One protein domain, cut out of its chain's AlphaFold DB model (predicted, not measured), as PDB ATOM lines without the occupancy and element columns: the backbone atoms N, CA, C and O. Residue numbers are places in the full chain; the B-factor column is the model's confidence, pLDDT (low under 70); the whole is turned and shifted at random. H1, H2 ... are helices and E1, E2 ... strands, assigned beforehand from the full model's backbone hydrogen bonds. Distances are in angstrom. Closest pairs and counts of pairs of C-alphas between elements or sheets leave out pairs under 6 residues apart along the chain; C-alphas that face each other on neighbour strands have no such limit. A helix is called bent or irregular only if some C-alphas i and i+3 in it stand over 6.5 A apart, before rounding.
ATOM      1  N   GLU A 307     154.445 182.513 135.486       87.75
ATOM      2  CA  GLU A 307     155.182 181.423 136.119       87.75
ATOM      3  C   GLU A 307     155.039 180.130 135.313       87.75
ATOM      4  O   GLU A 307     156.026 179.426 135.096       87.75
ATOM      5  N   PHE A 308     153.832 179.843 134.815       90.38
ATOM      6  CA  PHE A 308     153.586 178.679 133.967       90.38
ATOM      7  C   PHE A 308     154.261 178.826 132.601       90.38
ATOM      8  O   PHE A 308     154.919 177.886 132.147       90.38
ATOM      9  N   TYR A 309     154.169 179.998 131.963       91.12
ATOM     10  CA  TYR A 309     154.866 180.255 130.699       91.12
ATOM     11  C   TYR A 309     156.387 180.152 130.846       91.12
ATOM     12  O   TYR A 309     157.046 179.549 129.997       91.12
ATOM     13  N   SER A 310     156.934 180.651 131.954       90.56
ATOM     14  CA  SER A 310     158.359 180.551 132.278       90.56
ATOM     15  C   SER A 310     158.796 179.113 132.508       90.56
ATOM     16  O   SER A 310     159.775 178.672 131.908       90.56
ATOM     17  N   TYR A 311     158.047 178.357 133.314       90.94
ATOM     18  CA  TYR A 311     158.289 176.930 133.511       90.94
ATOM     19  C   TYR A 311     158.283 176.181 132.175       90.94
ATOM     20  O   TYR A 311     159.246 175.485 131.850       90.94
ATOM     21  N   ARG A 312     157.239 176.374 131.363       91.50
ATOM     22  CA  ARG A 312     157.104 175.718 130.061       91.50
ATOM     23  C   ARG A 312     158.259 176.068 129.128       91.50
ATOM     24  O   ARG A 312     158.808 175.173 128.494       91.50
ATOM     25  N   TRP A 313     158.658 177.336 129.067       92.12
ATOM     26  CA  TRP A 313     159.778 177.767 128.235       92.12
ATOM     27  C   TRP A 313     161.101 177.119 128.653       92.12
ATOM     28  O   TRP A 313     161.828 176.593 127.811       92.12
ATOM     29  N   VAL A 314     161.388 177.085 129.955       91.62
ATOM     30  CA  VAL A 314     162.585 176.417 130.482       91.62
ATOM     31  C   VAL A 314     162.572 174.923 130.150       91.62
ATOM     32  O   VAL A 314     163.606 174.388 129.752       91.62
ATOM     33  N   MET A 315     161.413 174.265 130.238       91.88
ATOM     34  CA  MET A 315     161.269 172.864 129.833       91.88
ATOM     35  C   MET A 315     161.545 172.662 128.338       91.88
ATOM     36  O   MET A 315     162.238 171.711 127.981       91.88
ATOM     37  N   GLN A 316     161.093 173.576 127.470       91.06
ATOM     38  CA  GLN A 316     161.434 173.517 126.046       91.06
ATOM     39  C   GLN A 316     162.944 173.634 125.833       91.06
ATOM     40  O   GLN A 316     163.524 172.786 125.161       91.06
ATOM     41  N   LEU A 317     163.606 174.604 126.467       91.50
ATOM     42  CA  LEU A 317     165.062 174.759 126.367       91.50
ATOM     43  C   LEU A 317     165.846 173.549 126.888       91.50
ATOM     44  O   LEU A 317     166.906 173.234 126.351       91.50
ATOM     45  N   ALA A 318     165.346 172.876 127.925       92.38
ATOM     46  CA  ALA A 318     165.966 171.670 128.467       92.38
ATOM     47  C   ALA A 318     165.842 170.460 127.521       92.38
ATOM     48  O   ALA A 318     166.711 169.588 127.529       92.38
ATOM     49  N   ASN A 319     164.796 170.425 126.691       93.00
ATOM     50  CA  ASN A 319     164.536 169.338 125.747       93.00
ATOM     51  C   ASN A 319     165.219 169.529 124.383       93.00
ATOM     52  O   ASN A 319     165.380 168.551 123.648       93.00
ATOM     53  N   ILE A 320     165.654 170.749 124.049       93.69
ATOM     54  CA  ILE A 320     166.475 170.996 122.857       93.69
ATOM     55  C   ILE A 320     167.859 170.395 123.093       93.69
ATOM     56  O   ILE A 320     168.586 170.817 123.994       93.69
ATOM     57  N   GLN A 321     168.220 169.414 122.274       94.88
ATOM     58  CA  GLN A 321     169.528 168.776 122.274       94.88
ATOM     59  C   GLN A 321     170.352 169.312 121.108       94.88
ATOM     60  O   GLN A 321     169.848 169.413 119.990       94.88
ATOM     61  N   VAL A 322     171.617 169.630 121.372       94.06
ATOM     62  CA  VAL A 322     172.579 170.106 120.374       94.06
ATOM     63  C   VAL A 322     173.903 169.378 120.580       94.06
ATOM     64  O   VAL A 322     174.328 169.159 121.718       94.06
ATOM     65  N   VAL A 323     174.563 168.994 119.491       92.69
ATOM     66  CA  VAL A 323     175.918 168.440 119.545       92.69
ATOM     67  C   VAL A 323     176.923 169.555 119.825       92.69
ATOM     68  O   VAL A 323     177.015 170.534 119.091       92.69
ATOM     69  N   SER A 324     177.710 169.399 120.882       87.19
ATOM     70  CA  SER A 324     178.786 170.318 121.242       87.19
ATOM     71  C   SER A 324     179.951 169.505 121.787       87.19
ATOM     72  O   SER A 324     179.740 168.587 122.576       87.19
ATOM     73  N   GLU A 325     181.162 169.783 121.294       85.00
ATOM     74  CA  GLU A 325     182.373 169.007 121.616       85.00
ATOM     75  C   GLU A 325     182.222 167.500 121.316       85.00
ATOM     76  O   GLU A 325     182.737 166.641 122.023       85.00
ATOM     77  N   GLY A 326     181.473 167.163 120.259       85.88
ATOM     78  CA  GLY A 326     181.228 165.777 119.843       85.88
ATOM     79  C   GLY A 326     180.182 165.024 120.675       85.88
ATOM     80  O   GLY A 326     179.907 163.862 120.378       85.88
ATOM     81  N   VAL A 327     179.562 165.664 121.673       90.00
ATOM     82  CA  VAL A 327     178.551 165.046 122.543       90.00
ATOM     83  C   VAL A 327     177.209 165.755 122.397       90.00
ATOM     84  O   VAL A 327     177.125 166.983 122.416       90.00
ATOM     85  N   LEU A 328     176.135 164.973 122.268       91.06
ATOM     86  CA  LEU A 328     174.771 165.491 122.299       91.06
ATOM     87  C   LEU A 328     174.416 165.917 123.727       91.06
ATOM     88  O   LEU A 328     174.480 165.107 124.656       91.06
ATOM     89  N   GLN A 329     174.041 167.179 123.910       92.50
ATOM     90  CA  GLN A 329     173.689 167.699 125.225       92.50
ATOM     91  C   GLN A 329     172.552 168.729 125.183       92.50
ATOM     92  O   GLN A 329     172.353 169.390 124.162       92.50
ATOM     93  N   PRO A 330     171.822 168.917 126.301       93.62
ATOM     94  CA  PRO A 330     170.802 169.951 126.396       93.62
ATOM     95  C   PRO A 330     171.375 171.350 126.147       93.62
ATOM     96  O   PRO A 330     172.347 171.741 126.801       93.62
ATOM     97  N   LEU A 331     170.717 172.144 125.299       92.31
ATOM     98  CA  LEU A 331     171.096 173.530 124.995       92.31
ATOM     99  C   LEU A 331     171.246 174.363 126.275       92.31
ATOM    100  O   LEU A 331     172.166 175.173 126.395       92.31
ATOM    101  N   ILE A 332     170.387 174.111 127.271       91.69
ATOM    102  CA  ILE A 332     170.370 174.817 128.559       91.69
ATOM    103  C   ILE A 332     171.678 174.702 129.368       91.69
ATOM    104  O   ILE A 332     171.896 175.520 130.271       91.69
ATOM    105  N   LYS A 333     172.544 173.716 129.071       91.25
ATOM    106  CA  LYS A 333     173.858 173.560 129.723       91.25
ATOM    107  C   LYS A 333     174.842 174.655 129.316       91.25
ATOM    108  O   LYS A 333     175.670 175.050 130.133       91.25
ATOM    109  N   ASN A 334     174.725 175.193 128.101       92.56
ATOM    110  CA  ASN A 334     175.532 176.326 127.671       92.56
ATOM    111  C   ASN A 334     174.884 177.638 128.144       92.56
ATOM    112  O   ASN A 334     173.810 178.036 127.683       92.56
ATOM    113  N   ALA A 335     175.546 178.331 129.074       92.75
ATOM    114  CA  ALA A 335     175.019 179.553 129.678       92.75
ATOM    115  C   ALA A 335     174.823 180.698 128.665       92.75
ATOM    116  O   ALA A 335     173.861 181.457 128.798       92.75
ATOM    117  N   ALA A 336     175.694 180.808 127.655       93.31
ATOM    118  CA  ALA A 336     175.603 181.843 126.628       93.31
ATOM    119  C   ALA A 336     174.412 181.591 125.696       93.31
ATOM    120  O   ALA A 336     173.599 182.492 125.488       93.31
ATOM    121  N   TRP A 337     174.248 180.351 125.219       93.81
ATOM    122  CA  TRP A 337     173.098 179.965 124.394       93.81
ATOM    123  C   TRP A 337     171.786 180.144 125.146       93.81
ATOM    124  O   TRP A 337     170.865 180.782 124.642       93.81
ATOM    125  N   ARG A 338     171.716 179.668 126.394       93.94
ATOM    126  CA  ARG A 338     170.536 179.844 127.248       93.94
ATOM    127  C   ARG A 338     170.163 181.317 127.411       93.94
ATOM    128  O   ARG A 338     168.984 181.652 127.309       93.94
ATOM    129  N   LYS A 339     171.145 182.188 127.669       94.94
ATOM    130  CA  LYS A 339     170.909 183.628 127.821       94.94
ATOM    131  C   LYS A 339     170.376 184.235 126.521       94.94
ATOM    132  O   LYS A 339     169.332 184.873 126.556       94.94
ATOM    133  N   ALA A 340     171.020 183.965 125.386       95.12
ATOM    134  CA  ALA A 340     170.587 184.480 124.085       95.12
ATOM    135  C   ALA A 340     169.161 184.025 123.719       95.12
ATOM    136  O   ALA A 340     168.337 184.830 123.279       95.12
ATOM    137  N   MET A 341     168.846 182.751 123.972       94.50
ATOM    138  CA  MET A 341     167.505 182.186 123.808       94.50
ATOM    139  C   MET A 341     166.470 182.900 124.675       94.50
ATOM    140  O   MET A 341     165.414 183.305 124.181       94.50
ATOM    141  N   ASN A 342     166.771 183.081 125.960       93.12
ATOM    142  CA  ASN A 342     165.854 183.721 126.890       93.12
ATOM    143  C   ASN A 342     165.656 185.215 126.592       93.12
ATOM    144  O   ASN A 342     164.527 185.699 126.638       93.12
ATOM    145  N   ASP A 343     166.715 185.938 126.230       93.62
ATOM    146  CA  ASP A 343     166.649 187.362 125.885       93.62
ATOM    147  C   ASP A 343     165.778 187.580 124.635       93.62
ATOM    148  O   ASP A 343     164.923 188.471 124.605       93.62
ATOM    149  N   ARG A 344     165.915 186.720 123.615       91.81
ATOM    150  CA  ARG A 344     165.067 186.791 122.415       91.81
ATOM    151  C   ARG A 344     163.612 186.439 122.725       91.81
ATOM    152  O   ARG A 344     162.717 187.169 122.289       91.81
ATOM    153  N   MET A 345     163.373 185.380 123.504       91.50
ATOM    154  CA  MET A 345     162.022 184.968 123.898       91.50
ATOM    155  C   MET A 345     161.315 186.050 124.717       91.50
ATOM    156  O   MET A 345     160.196 186.425 124.397       91.50
ATOM    157  N   THR A 346     161.969 186.598 125.740       88.69
ATOM    158  CA  THR A 346     161.376 187.625 126.612       88.69
ATOM    159  C   THR A 346     161.133 188.938 125.875       88.69
ATOM    160  O   THR A 346     160.130 189.602 126.127       88.69
ATOM    161  N   LYS A 347     161.996 189.316 124.920       86.50
ATOM    162  CA  LYS A 347     161.790 190.511 124.092       86.50
ATOM    163  C   LYS A 347     160.578 190.361 123.172       86.50
ATOM    164  O   LYS A 347     159.747 191.268 123.117       86.50
ATOM    165  N   ARG A 348     160.466 189.234 122.467       87.44
ATOM    166  CA  ARG A 348     159.440 189.022 121.435       87.44
ATOM    167  C   ARG A 348     158.127 188.442 121.965       87.44
ATOM    168  O   ARG A 348     157.076 188.706 121.397       87.44
ATOM    169  N   GLY A 349     158.190 187.644 123.021       90.25
ATOM    170  CA  GLY A 349     157.059 186.934 123.613       90.25
ATOM    171  C   GLY A 349     156.690 185.612 122.938       90.25
ATOM    172  O   GLY A 349     155.842 184.897 123.459       90.25
ATOM    173  N   PHE A 350     157.285 185.253 121.798       93.50
ATOM    174  CA  PHE A 350     157.032 183.970 121.135       93.50
ATOM    175  C   PHE A 350     158.100 183.635 120.081       93.50
ATOM    176  O   PHE A 350     158.833 184.521 119.634       93.50
ATOM    177  N   PHE A 351     158.108 182.377 119.633       93.81
ATOM    178  CA  PHE A 351     158.757 181.920 118.400       93.81
ATOM    179  C   PHE A 351     157.759 181.188 117.498       93.81
ATOM    180  O   PHE A 351     156.876 180.482 117.987       93.81
ATOM    181  N   THR A 352     157.924 181.294 116.179       91.94
ATOM    182  CA  THR A 352     157.410 180.249 115.281       91.94
ATOM    183  C   THR A 352     158.374 179.053 115.253       91.94
ATOM    184  O   THR A 352     159.559 179.214 115.556       91.94
ATOM    185  N   PRO A 353     157.916 177.845 114.866       92.50
ATOM    186  CA  PRO A 353     158.802 176.689 114.729       92.50
ATOM    187  C   PRO A 353     160.000 176.942 113.802       92.50
ATOM    188  O   PRO A 353     161.106 176.510 114.113       92.50
ATOM    189  N   GLY A 354     159.798 177.667 112.695       92.56
ATOM    190  CA  GLY A 354     160.878 178.039 111.773       92.56
ATOM    191  C   GLY A 354     161.889 178.980 112.424       92.56
ATOM    192  O   GLY A 354     163.076 178.690 112.452       92.56
ATOM    193  N   GLU A 355     161.408 180.043 113.071       93.19
ATOM    194  CA  GLU A 355     162.280 181.023 113.729       93.19
ATOM    195  C   GLU A 355     163.095 180.433 114.878       93.19
ATOM    196  O   GLU A 355     164.213 180.880 115.128       93.19
ATOM    197  N   LEU A 356     162.533 179.454 115.594       94.62
ATOM    198  CA  LEU A 356     163.268 178.725 116.618       94.62
ATOM    199  C   LEU A 356     164.418 177.925 115.996       94.62
ATOM    200  O   LEU A 356     165.536 178.003 116.500       94.62
ATOM    201  N   LYS A 357     164.149 177.175 114.917       95.00
ATOM    202  CA  LYS A 357     165.168 176.389 114.203       95.00
ATOM    203  C   LYS A 357     166.287 177.278 113.691       95.00
ATOM    204  O   LYS A 357     167.448 177.012 113.991       95.00
ATOM    205  N   ASP A 358     165.927 178.346 112.987       95.81
ATOM    206  CA  ASP A 358     166.891 179.278 112.410       95.81
ATOM    207  C   ASP A 358     167.767 179.888 113.503       95.81
ATOM    208  O   ASP A 358     168.990 179.890 113.391       95.81
ATOM    209  N   PHE A 359     167.159 180.325 114.611       95.44
ATOM    210  CA  PHE A 359     167.915 180.954 115.686       95.44
ATOM    211  C   PHE A 359     168.820 179.981 116.444       95.44
ATOM    212  O   PHE A 359     169.947 180.338 116.774       95.44
ATOM    213  N   VAL A 360     168.366 178.755 116.721       94.81
ATOM    214  CA  VAL A 360     169.219 177.755 117.381       94.81
ATOM    215  C   VAL A 360     170.397 177.388 116.483       94.81
ATOM    216  O   VAL A 360     171.524 177.358 116.966       94.81
ATOM    217  N   ARG A 361     170.163 177.167 115.187       95.25
ATOM    218  CA  ARG A 361     171.218 176.817 114.225       95.25
ATOM    219  C   ARG A 361     172.209 177.960 114.022       95.25
ATOM    220  O   ARG A 361     173.410 177.712 113.968       95.25
ATOM    221  N   GLU A 362     171.744 179.206 114.003       95.19
ATOM    222  CA  GLU A 362     172.613 180.388 114.006       95.19
ATOM    223  C   GLU A 362     173.482 180.441 115.275       95.19
ATOM    224  O   GLU A 362     174.700 180.597 115.190       95.19
ATOM    225  N   LEU A 363     172.882 180.239 116.455       93.19
ATOM    226  CA  LEU A 363     173.587 180.275 117.744       93.19
ATOM    227  C   LEU A 363     174.633 179.165 117.911       93.19
ATOM    228  O   LEU A 363     175.602 179.345 118.653       93.19
ATOM    229  N   THR A 364     174.420 178.013 117.280       91.94
ATOM    230  CA  THR A 364     175.251 176.814 117.459       91.94
ATOM    231  C   THR A 364     176.198 176.563 116.289       91.94
ATOM    232  O   THR A 364     176.963 175.601 116.330       91.94
ATOM    233  N   GLY A 365     176.171 177.406 115.251       90.88
ATOM    234  CA  GLY A 365     176.990 177.227 114.050       90.88
ATOM    235  C   GLY A 365     176.542 176.043 113.187       90.88
ATOM    236  O   GLY A 365     177.381 175.349 112.619       90.88
ATOM    237  N   ASN A 366     175.231 175.803 113.094       91.06
ATOM    238  CA  ASN A 366     174.599 174.669 112.411       91.06
ATOM    239  C   ASN A 366     175.018 173.300 112.972       91.06
ATOM    240  O   ASN A 366     175.101 172.314 112.236       91.06
ATOM    241  N   ALA A 367     175.281 173.228 114.279       91.88
ATOM    242  CA  ALA A 367     175.501 171.952 114.945       91.88
ATOM    243  C   ALA A 367     174.252 171.061 114.846       91.88
ATOM    244  O   ALA A 367     173.125 171.552 114.834       91.88
ATOM    245  N   HIS A 368     174.459 169.742 114.809       93.12
ATOM    246  CA  HIS A 368     173.359 168.781 114.758       93.12
ATOM    247  C   HIS A 368     172.429 168.931 115.975       93.12
ATOM    248  O   HIS A 368     172.903 169.028 117.112       93.12
ATOM    249  N   ASP A 369     171.119 168.943 115.723       94.31
ATOM    250  CA  ASP A 369     170.066 169.242 116.694       94.31
ATOM    251  C   ASP A 369     168.868 168.277 116.568       94.31
ATOM    252  O   ASP A 369     168.728 167.569 115.570       94.31
ATOM    253  N   ASN A 370     167.996 168.239 117.583       94.94
ATOM    254  CA  ASN A 370     166.779 167.412 117.589       94.94
ATOM    255  C   ASN A 370     165.480 168.188 117.274       94.94
ATOM    256  O   ASN A 370     164.387 167.667 117.518       94.94
ATOM    257  N   LEU A 371     165.556 169.426 116.775       92.69
ATOM    258  CA  LEU A 371     164.393 170.316 116.655       92.69
ATOM    259  C   LEU A 371     163.373 169.817 115.641       92.69
ATOM    260  O   LEU A 371     162.175 169.995 115.852       92.69
ATOM    261  N   ASP A 372     163.825 169.193 114.553       92.44
ATOM    262  CA  ASP A 372     162.917 168.636 113.551       92.44
ATOM    263  C   ASP A 372     162.006 167.571 114.166       92.44
ATOM    264  O   ASP A 372     160.805 167.613 113.930       92.44
ATOM    265  N   GLN A 373     162.535 166.702 115.034       91.19
ATOM    266  CA  GLN A 373     161.741 165.706 115.756       91.19
ATOM    267  C   GLN A 373     160.906 166.332 116.881       91.19
ATOM    268  O   GLN A 373     159.732 165.998 117.041       91.19
ATOM    269  N   LEU A 374     161.495 167.248 117.657       88.75
ATOM    270  CA  LEU A 374     160.835 167.902 118.792       88.75
ATOM    271  C   LEU A 374     159.579 168.677 118.360       88.75
ATOM    272  O   LEU A 374     158.591 168.723 119.090       88.75
ATOM    273  N   LEU A 375     159.614 169.277 117.169       91.00
ATOM    274  CA  LEU A 375     158.555 170.145 116.651       91.00
ATOM    275  C   LEU A 375     157.503 169.407 115.804       91.00
ATOM    276  O   LEU A 375     156.604 170.059 115.280       91.00
ATOM    277  N   LEU A 376     157.575 168.073 115.688       89.56
ATOM    278  CA  LEU A 376     156.525 167.262 115.047       89.56
ATOM    279  C   LEU A 376     155.254 167.151 115.897       89.56
ATOM    280  O   LEU A 376     154.194 166.823 115.367       89.56
ATOM    281  N   HIS A 377     155.348 167.385 117.209       84.38
ATOM    282  CA  HIS A 377     154.187 167.292 118.087       84.38
ATOM    283  C   HIS A 377     153.155 168.377 117.724       84.38
ATOM    284  O   HIS A 377     153.540 169.541 117.598       84.38
ATOM    285  N   PRO A 378     151.855 168.049 117.609       80.56
ATOM    286  CA  PRO A 378     150.827 169.014 117.205       80.56
ATOM    287  C   PRO A 378     150.793 170.269 118.097       80.56
ATOM    288  O   PRO A 378     150.647 171.379 117.594       80.56
ATOM    289  N   ASP A 379     151.052 170.115 119.398       81.44
ATOM    290  CA  ASP A 379     151.045 171.230 120.363       81.44
ATOM    291  C   ASP A 379     152.379 172.005 120.451       81.44
ATOM    292  O   ASP A 379     152.539 172.896 121.292       81.44
ATOM    293  N   ALA A 380     153.372 171.679 119.616       83.00
ATOM    294  CA  ALA A 380     154.696 172.295 119.691       83.00
ATOM    295  C   ALA A 380     154.644 173.816 119.475       83.00
ATOM    296  O   ALA A 380     155.359 174.553 120.150       83.00
ATOM    297  N   GLY A 381     153.769 174.299 118.585       83.44
ATOM    298  CA  GLY A 381     153.600 175.731 118.321       83.44
ATOM    299  C   GLY A 381     153.090 176.510 119.535       83.44
ATOM    300  O   GLY A 381     153.593 177.594 119.833       83.44
ATOM    301  N   ASP A 382     152.151 175.936 120.288       84.62
ATOM    302  CA  ASP A 382     151.608 176.572 121.488       84.62
ATOM    303  C   ASP A 382     152.654 176.671 122.592       84.62
ATOM    304  O   ASP A 382     152.682 177.664 123.325       84.62
ATOM    305  N   ALA A 383     153.537 175.674 122.697       86.00
ATOM    306  CA  ALA A 383     154.639 175.648 123.653       86.00
ATOM    307  C   ALA A 383     155.683 176.758 123.423       86.00
ATOM    308  O   ALA A 383     156.423 177.089 124.349       86.00
ATOM    309  N   LEU A 384     155.715 177.363 122.229       92.00
ATOM    310  CA  LEU A 384     156.624 178.456 121.867       92.00
ATOM    311  C   LEU A 384     156.048 179.854 122.120       92.00
ATOM    312  O   LEU A 384     156.663 180.851 121.745       92.00
ATOM    313  N   ILE A 385     154.886 179.945 122.768       91.12
ATOM    314  CA  ILE A 385     154.300 181.210 123.219       91.12
ATOM    315  C   ILE A 385     154.728 181.452 124.671       91.12
ATOM    316  O   ILE A 385     154.427 180.654 125.556       91.12
ATOM    317  N   PHE A 386     155.422 182.550 124.932       91.62
ATOM    318  CA  PHE A 386     155.840 182.954 126.277       91.62
ATOM    319  C   PHE A 386     154.976 184.094 126.830       91.62
ATOM    320  O   PHE A 386     154.663 184.113 128.014       91.62
ATOM    321  N   ASP A 387     154.556 185.012 125.961       89.81
ATOM    322  CA  ASP A 387     153.717 186.164 126.274       89.81
ATOM    323  C   ASP A 387     152.661 186.310 125.156       89.81
ATOM    324  O   ASP A 387     152.967 186.782 124.049       89.81
ATOM    325  N   PRO A 388     151.420 185.849 125.403       87.81
ATOM    326  CA  PRO A 388     150.335 185.930 124.428       87.81
ATOM    327  C   PRO A 388     150.004 187.362 123.993       87.81
ATOM    328  O   PRO A 388     149.654 187.572 122.829       87.81
ATOM    329  N   ALA A 389     150.135 188.351 124.884       84.69
ATOM    330  CA  ALA A 389     149.847 189.743 124.559       84.69
ATOM    331  C   ALA A 389     150.897 190.311 123.602       84.69
ATOM    332  O   ALA A 389     150.545 190.912 122.584       84.69
ATOM    333  N   ARG A 390     152.182 190.036 123.839       85.50
ATOM    334  CA  ARG A 390     153.242 190.393 122.884       85.50
ATOM    335  C   ARG A 390     153.088 189.687 121.549       85.50
ATOM    336  O   ARG A 390     153.310 190.324 120.522       85.50
ATOM    337  N   LYS A 391     152.679 188.412 121.537       88.69
ATOM    338  CA  LYS A 391     152.359 187.710 120.285       88.69
ATOM    339  C   LYS A 391     151.272 188.460 119.515       88.69
ATOM    340  O   LYS A 391     151.489 188.771 118.350       88.69
ATOM    341  N   LEU A 392     150.164 188.803 120.175       87.62
ATOM    342  CA  LEU A 392     149.053 189.541 119.569       87.62
ATOM    343  C   LEU A 392     149.514 190.888 118.987       87.62
ATOM    344  O   LEU A 392     149.219 191.203 117.835       87.62
ATOM    345  N   VAL A 393     150.277 191.663 119.759       86.56
ATOM    346  CA  VAL A 393     150.833 192.953 119.322       86.56
ATOM    347  C   VAL A 393     151.756 192.775 118.119       86.56
ATOM    348  O   VAL A 393     151.664 193.531 117.155       86.56
ATOM    349  N   ALA A 394     152.628 191.768 118.142       84.12
ATOM    350  CA  ALA A 394     153.569 191.509 117.061       84.12
ATOM    351  C   ALA A 394     152.878 191.070 115.761       84.12
ATOM    352  O   ALA A 394     153.367 191.402 114.683       84.12
ATOM    353  N   THR A 395     151.755 190.348 115.844       85.00
ATOM    354  CA  THR A 395     151.038 189.827 114.670       85.00
ATOM    355  C   THR A 395     149.968 190.772 114.120       85.00
ATOM    356  O   THR A 395     149.523 190.582 112.992       85.00
ATOM    357  N   HIS A 396     149.559 191.802 114.869       87.31
ATOM    358  CA  HIS A 396     148.577 192.791 114.417       87.31
ATOM    359  C   HIS A 396     149.216 194.159 114.174       87.31
ATOM    360  O   HIS A 396     149.538 194.879 115.115       87.31
ATOM    361  N   ALA A 397     149.308 194.566 112.904       85.75
ATOM    362  CA  ALA A 397     149.954 195.816 112.488       85.75
ATOM    363  C   ALA A 397     149.432 197.066 113.227       85.75
ATOM    364  O   ALA A 397     150.221 197.898 113.671       85.75
ATOM    365  N   ALA A 398     148.112 197.174 113.416       85.62
ATOM    366  CA  ALA A 398     147.505 198.294 114.134       85.62
ATOM    367  C   ALA A 398     147.899 198.324 115.623       85.62
ATOM    368  O   ALA A 398     148.219 199.383 116.158       85.62
ATOM    369  N   LEU A 399     147.921 197.162 116.288       83.94
ATOM    370  CA  LEU A 399     148.332 197.065 117.691       83.94
ATOM    371  C   LEU A 399     149.830 197.327 117.843       83.94
ATOM    372  O   LEU A 399     150.219 198.043 118.759       83.94
ATOM    373  N   ASN A 400     150.653 196.822 116.923       84.75
ATOM    374  CA  ASN A 400     152.093 197.070 116.893       84.75
ATOM    375  C   ASN A 400     152.416 198.571 116.845       84.75
ATOM    376  O   ASN A 400     153.245 199.046 117.614       84.75
ATOM    377  N   ALA A 401     151.705 199.330 116.005       84.38
ATOM    378  CA  ALA A 401     151.906 200.772 115.868       84.38
ATOM    379  C   ALA A 401     151.516 201.563 117.131       84.38
ATOM    380  O   ALA A 401     152.146 202.568 117.455       84.38
ATOM    381  N   ILE A 402     150.485 201.114 117.855       84.38
ATOM    382  CA  ILE A 402     149.932 201.828 119.017       84.38
ATOM    383  C   ILE A 402     150.608 201.394 120.328       84.38
ATOM    384  O   ILE A 402     150.704 202.185 121.266       84.38
ATOM    385  N   TRP A 403     151.120 200.164 120.412       80.75
ATOM    386  CA  TRP A 403     151.693 199.596 121.637       80.75
ATOM    387  C   TRP A 403     152.804 200.451 122.277       80.75
ATOM    388  O   TRP A 403     152.749 200.657 123.496       80.75
ATOM    389  N   PRO A 404     153.753 201.038 121.514       81.69
ATOM    390  CA  PRO A 404     154.773 201.946 122.044       81.69
ATOM    391  C   PRO A 404     154.225 203.271 122.596       81.69
ATOM    392  O   PRO A 404     154.941 203.949 123.333       81.69
ATOM    393  N   LEU A 405     152.973 203.622 122.293       81.25
ATOM    394  CA  LEU A 405     152.310 204.853 122.737       81.25
ATOM    395  C   LEU A 405     151.465 204.654 124.008       81.25
ATOM    396  O   LEU A 405     151.107 205.627 124.667       81.25
ATOM    397  N   LEU A 406     151.157 203.407 124.381       75.81
ATOM    398  CA  LEU A 406     150.433 203.092 125.619       75.81
ATOM    399  C   LEU A 406     151.325 203.327 126.853       75.81
ATOM    400  O   LEU A 406     152.506 202.991 126.818       75.81
ATOM    401  N   GLN A 407     150.774 203.865 127.949       66.44
ATOM    402  CA  GLN A 407     151.508 204.066 129.213       66.44
ATOM    403  C   GLN A 407     152.060 202.738 129.783       66.44
ATOM    404  O   GLN A 407     151.616 201.659 129.402       66.44
ATOM    405  N   GLU A 408     153.025 202.774 130.712       56.75
ATOM    406  CA  GLU A 408     153.647 201.543 131.247       56.75
ATOM    407  C   GLU A 408     152.666 200.593 131.958       56.75
ATOM    408  O   GLU A 408     152.862 199.380 131.922       56.75
ATOM    409  N   ASN A 409     151.606 201.110 132.585       51.12
ATOM    410  CA  ASN A 409     150.663 200.294 133.360       51.12
ATOM    411  C   ASN A 409     149.929 199.214 132.534       51.12
ATOM    412  O   ASN A 409     149.929 198.058 132.959       51.12
ATOM    413  N   PRO A 410     149.374 199.505 131.338       50.78
ATOM    414  CA  PRO A 410     148.818 198.466 130.465       50.78
ATOM    415  C   PRO A 410     149.855 197.487 129.889       50.78
ATOM    416  O   PRO A 410     149.456 196.476 129.325       50.78
ATOM    417  N   ARG A 411     151.167 197.735 130.043       53.47
ATOM    418  CA  ARG A 411     152.235 196.816 129.600       53.47
ATOM    419  C   ARG A 411     152.723 195.850 130.688       53.47
ATOM    420  O   ARG A 411     153.491 194.949 130.369       53.47
ATOM    421  N   ARG A 412     152.353 196.065 131.961       49.75
ATOM    422  CA  ARG A 412     152.821 195.273 133.123       49.75
ATOM    423  C   ARG A 412     151.820 194.214 133.609       49.75
ATOM    424  O   ARG A 412     152.187 193.399 134.449       49.75
TER     425      ARG A 412
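Overview. This is residues 307 to 412 of the 414 residues of an uncharacterized protein of Verrucomicrobia bacterium (UniProt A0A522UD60). A small helical body is built on a loose hairpin of two helices, H2 and H3, with H1 next to H2, the short helix H4 near H3, and the short helix H5 by residues 312 to 316 of H1. The strand hairpin E1 and E2 lies at one end of the long axis; at the other H6, H7 and H8 form an arm, of which residues 404 to 410 stick out. The printed part has 106 residues, with eight named helices and two named strands in the order H1 E1 E2 H2 H3 H4 H5 H6 H7 H8; the sheet, E1 - E2, is antiparallel, and the class is mostly helix. It is elongated, spanning 49 by 28 by 25 A, and only just compact, close to loose, with a radius of gyration of the C-alphas of 15.2 A.

Arrangement. Strands E1, residues 321 to 324, and E2, residues 327 to 330, form an antiparallel hairpin at 137 degrees; N 322 and O 329, at 2.9 A, and N 329 and O 322, at 3.0 A, are within hydrogen-bond range. H1, residues 307 to 319, comes closest to E2 at the C-alphas of Ala 318 and Pro 330, 5.5 A apart. H1 and H2, residues 335 to 348, are close but not clearly touching; their closest C-alphas, of Leu 317 and Arg 338, are 7.5 A apart. H2 and H3, residues 353 to 364, form a helical hairpin and only just touch, with 3 pairs of C-alphas within 8 A, through residues 337 to 341 and 360 to 364 alone; the closest C-alphas are those of Trp 337 and Leu 363, 6.7 A apart. They run opposite ways at a shallow tilt of 33 degrees, only just short of steep. H4, residues 371 to 374, is close to but not clearly touching H3, with the C-alphas of Lys 357 and Leu 371 closest, at 6.6 A. H5, residues 380 to 383, only just touches H1, with 3 pairs of C-alphas within 8 A, the closest those of Arg 312 and Ala 383 at 6.9 A; H1 takes part with residues 312 to 316 alone. H6, residues 388 to 395, only just touches H2, with 3 pairs of C-alphas within 8 A, at residue 348 of H2 alone; the C-alphas of Arg 348 and Arg 390, the closest, are 6.5 A apart. H6 and H7, residues 397 to 405, touch only at the corner, closest at the C-alphas of Val 393 and Asn 400, 4.9 A apart. H8, residues 409 to 412, touches no helix. Each O i to N i+4 pair is within hydrogen-bond range in H1, H2, H3 and H6, and 3 of 5 in H7; H4, H5 and H8 are too short for such a pair.

Along the chain. H1 begins at C-alpha 307, (155.182, 181.423, 136.119), and is 18.5 A long. H2 is 20.0 A, H3 16.7 A, H7 13.9 A and H6 10.5 A from first to last C-alpha. H7 is only just irregular, with C-alphas 401 and 404 6.9 A apart. H8 ends at C-alpha 412, (152.821, 195.273, 133.123).

Size, cuts and confidence. The two C-alphas farthest apart are those of Gly 326 and Gln 407, at 49.4 A. The printed part has no cut and no long link. The mean pLDDT of the printed part is 88.0, and residues 407 to 412 are under 70.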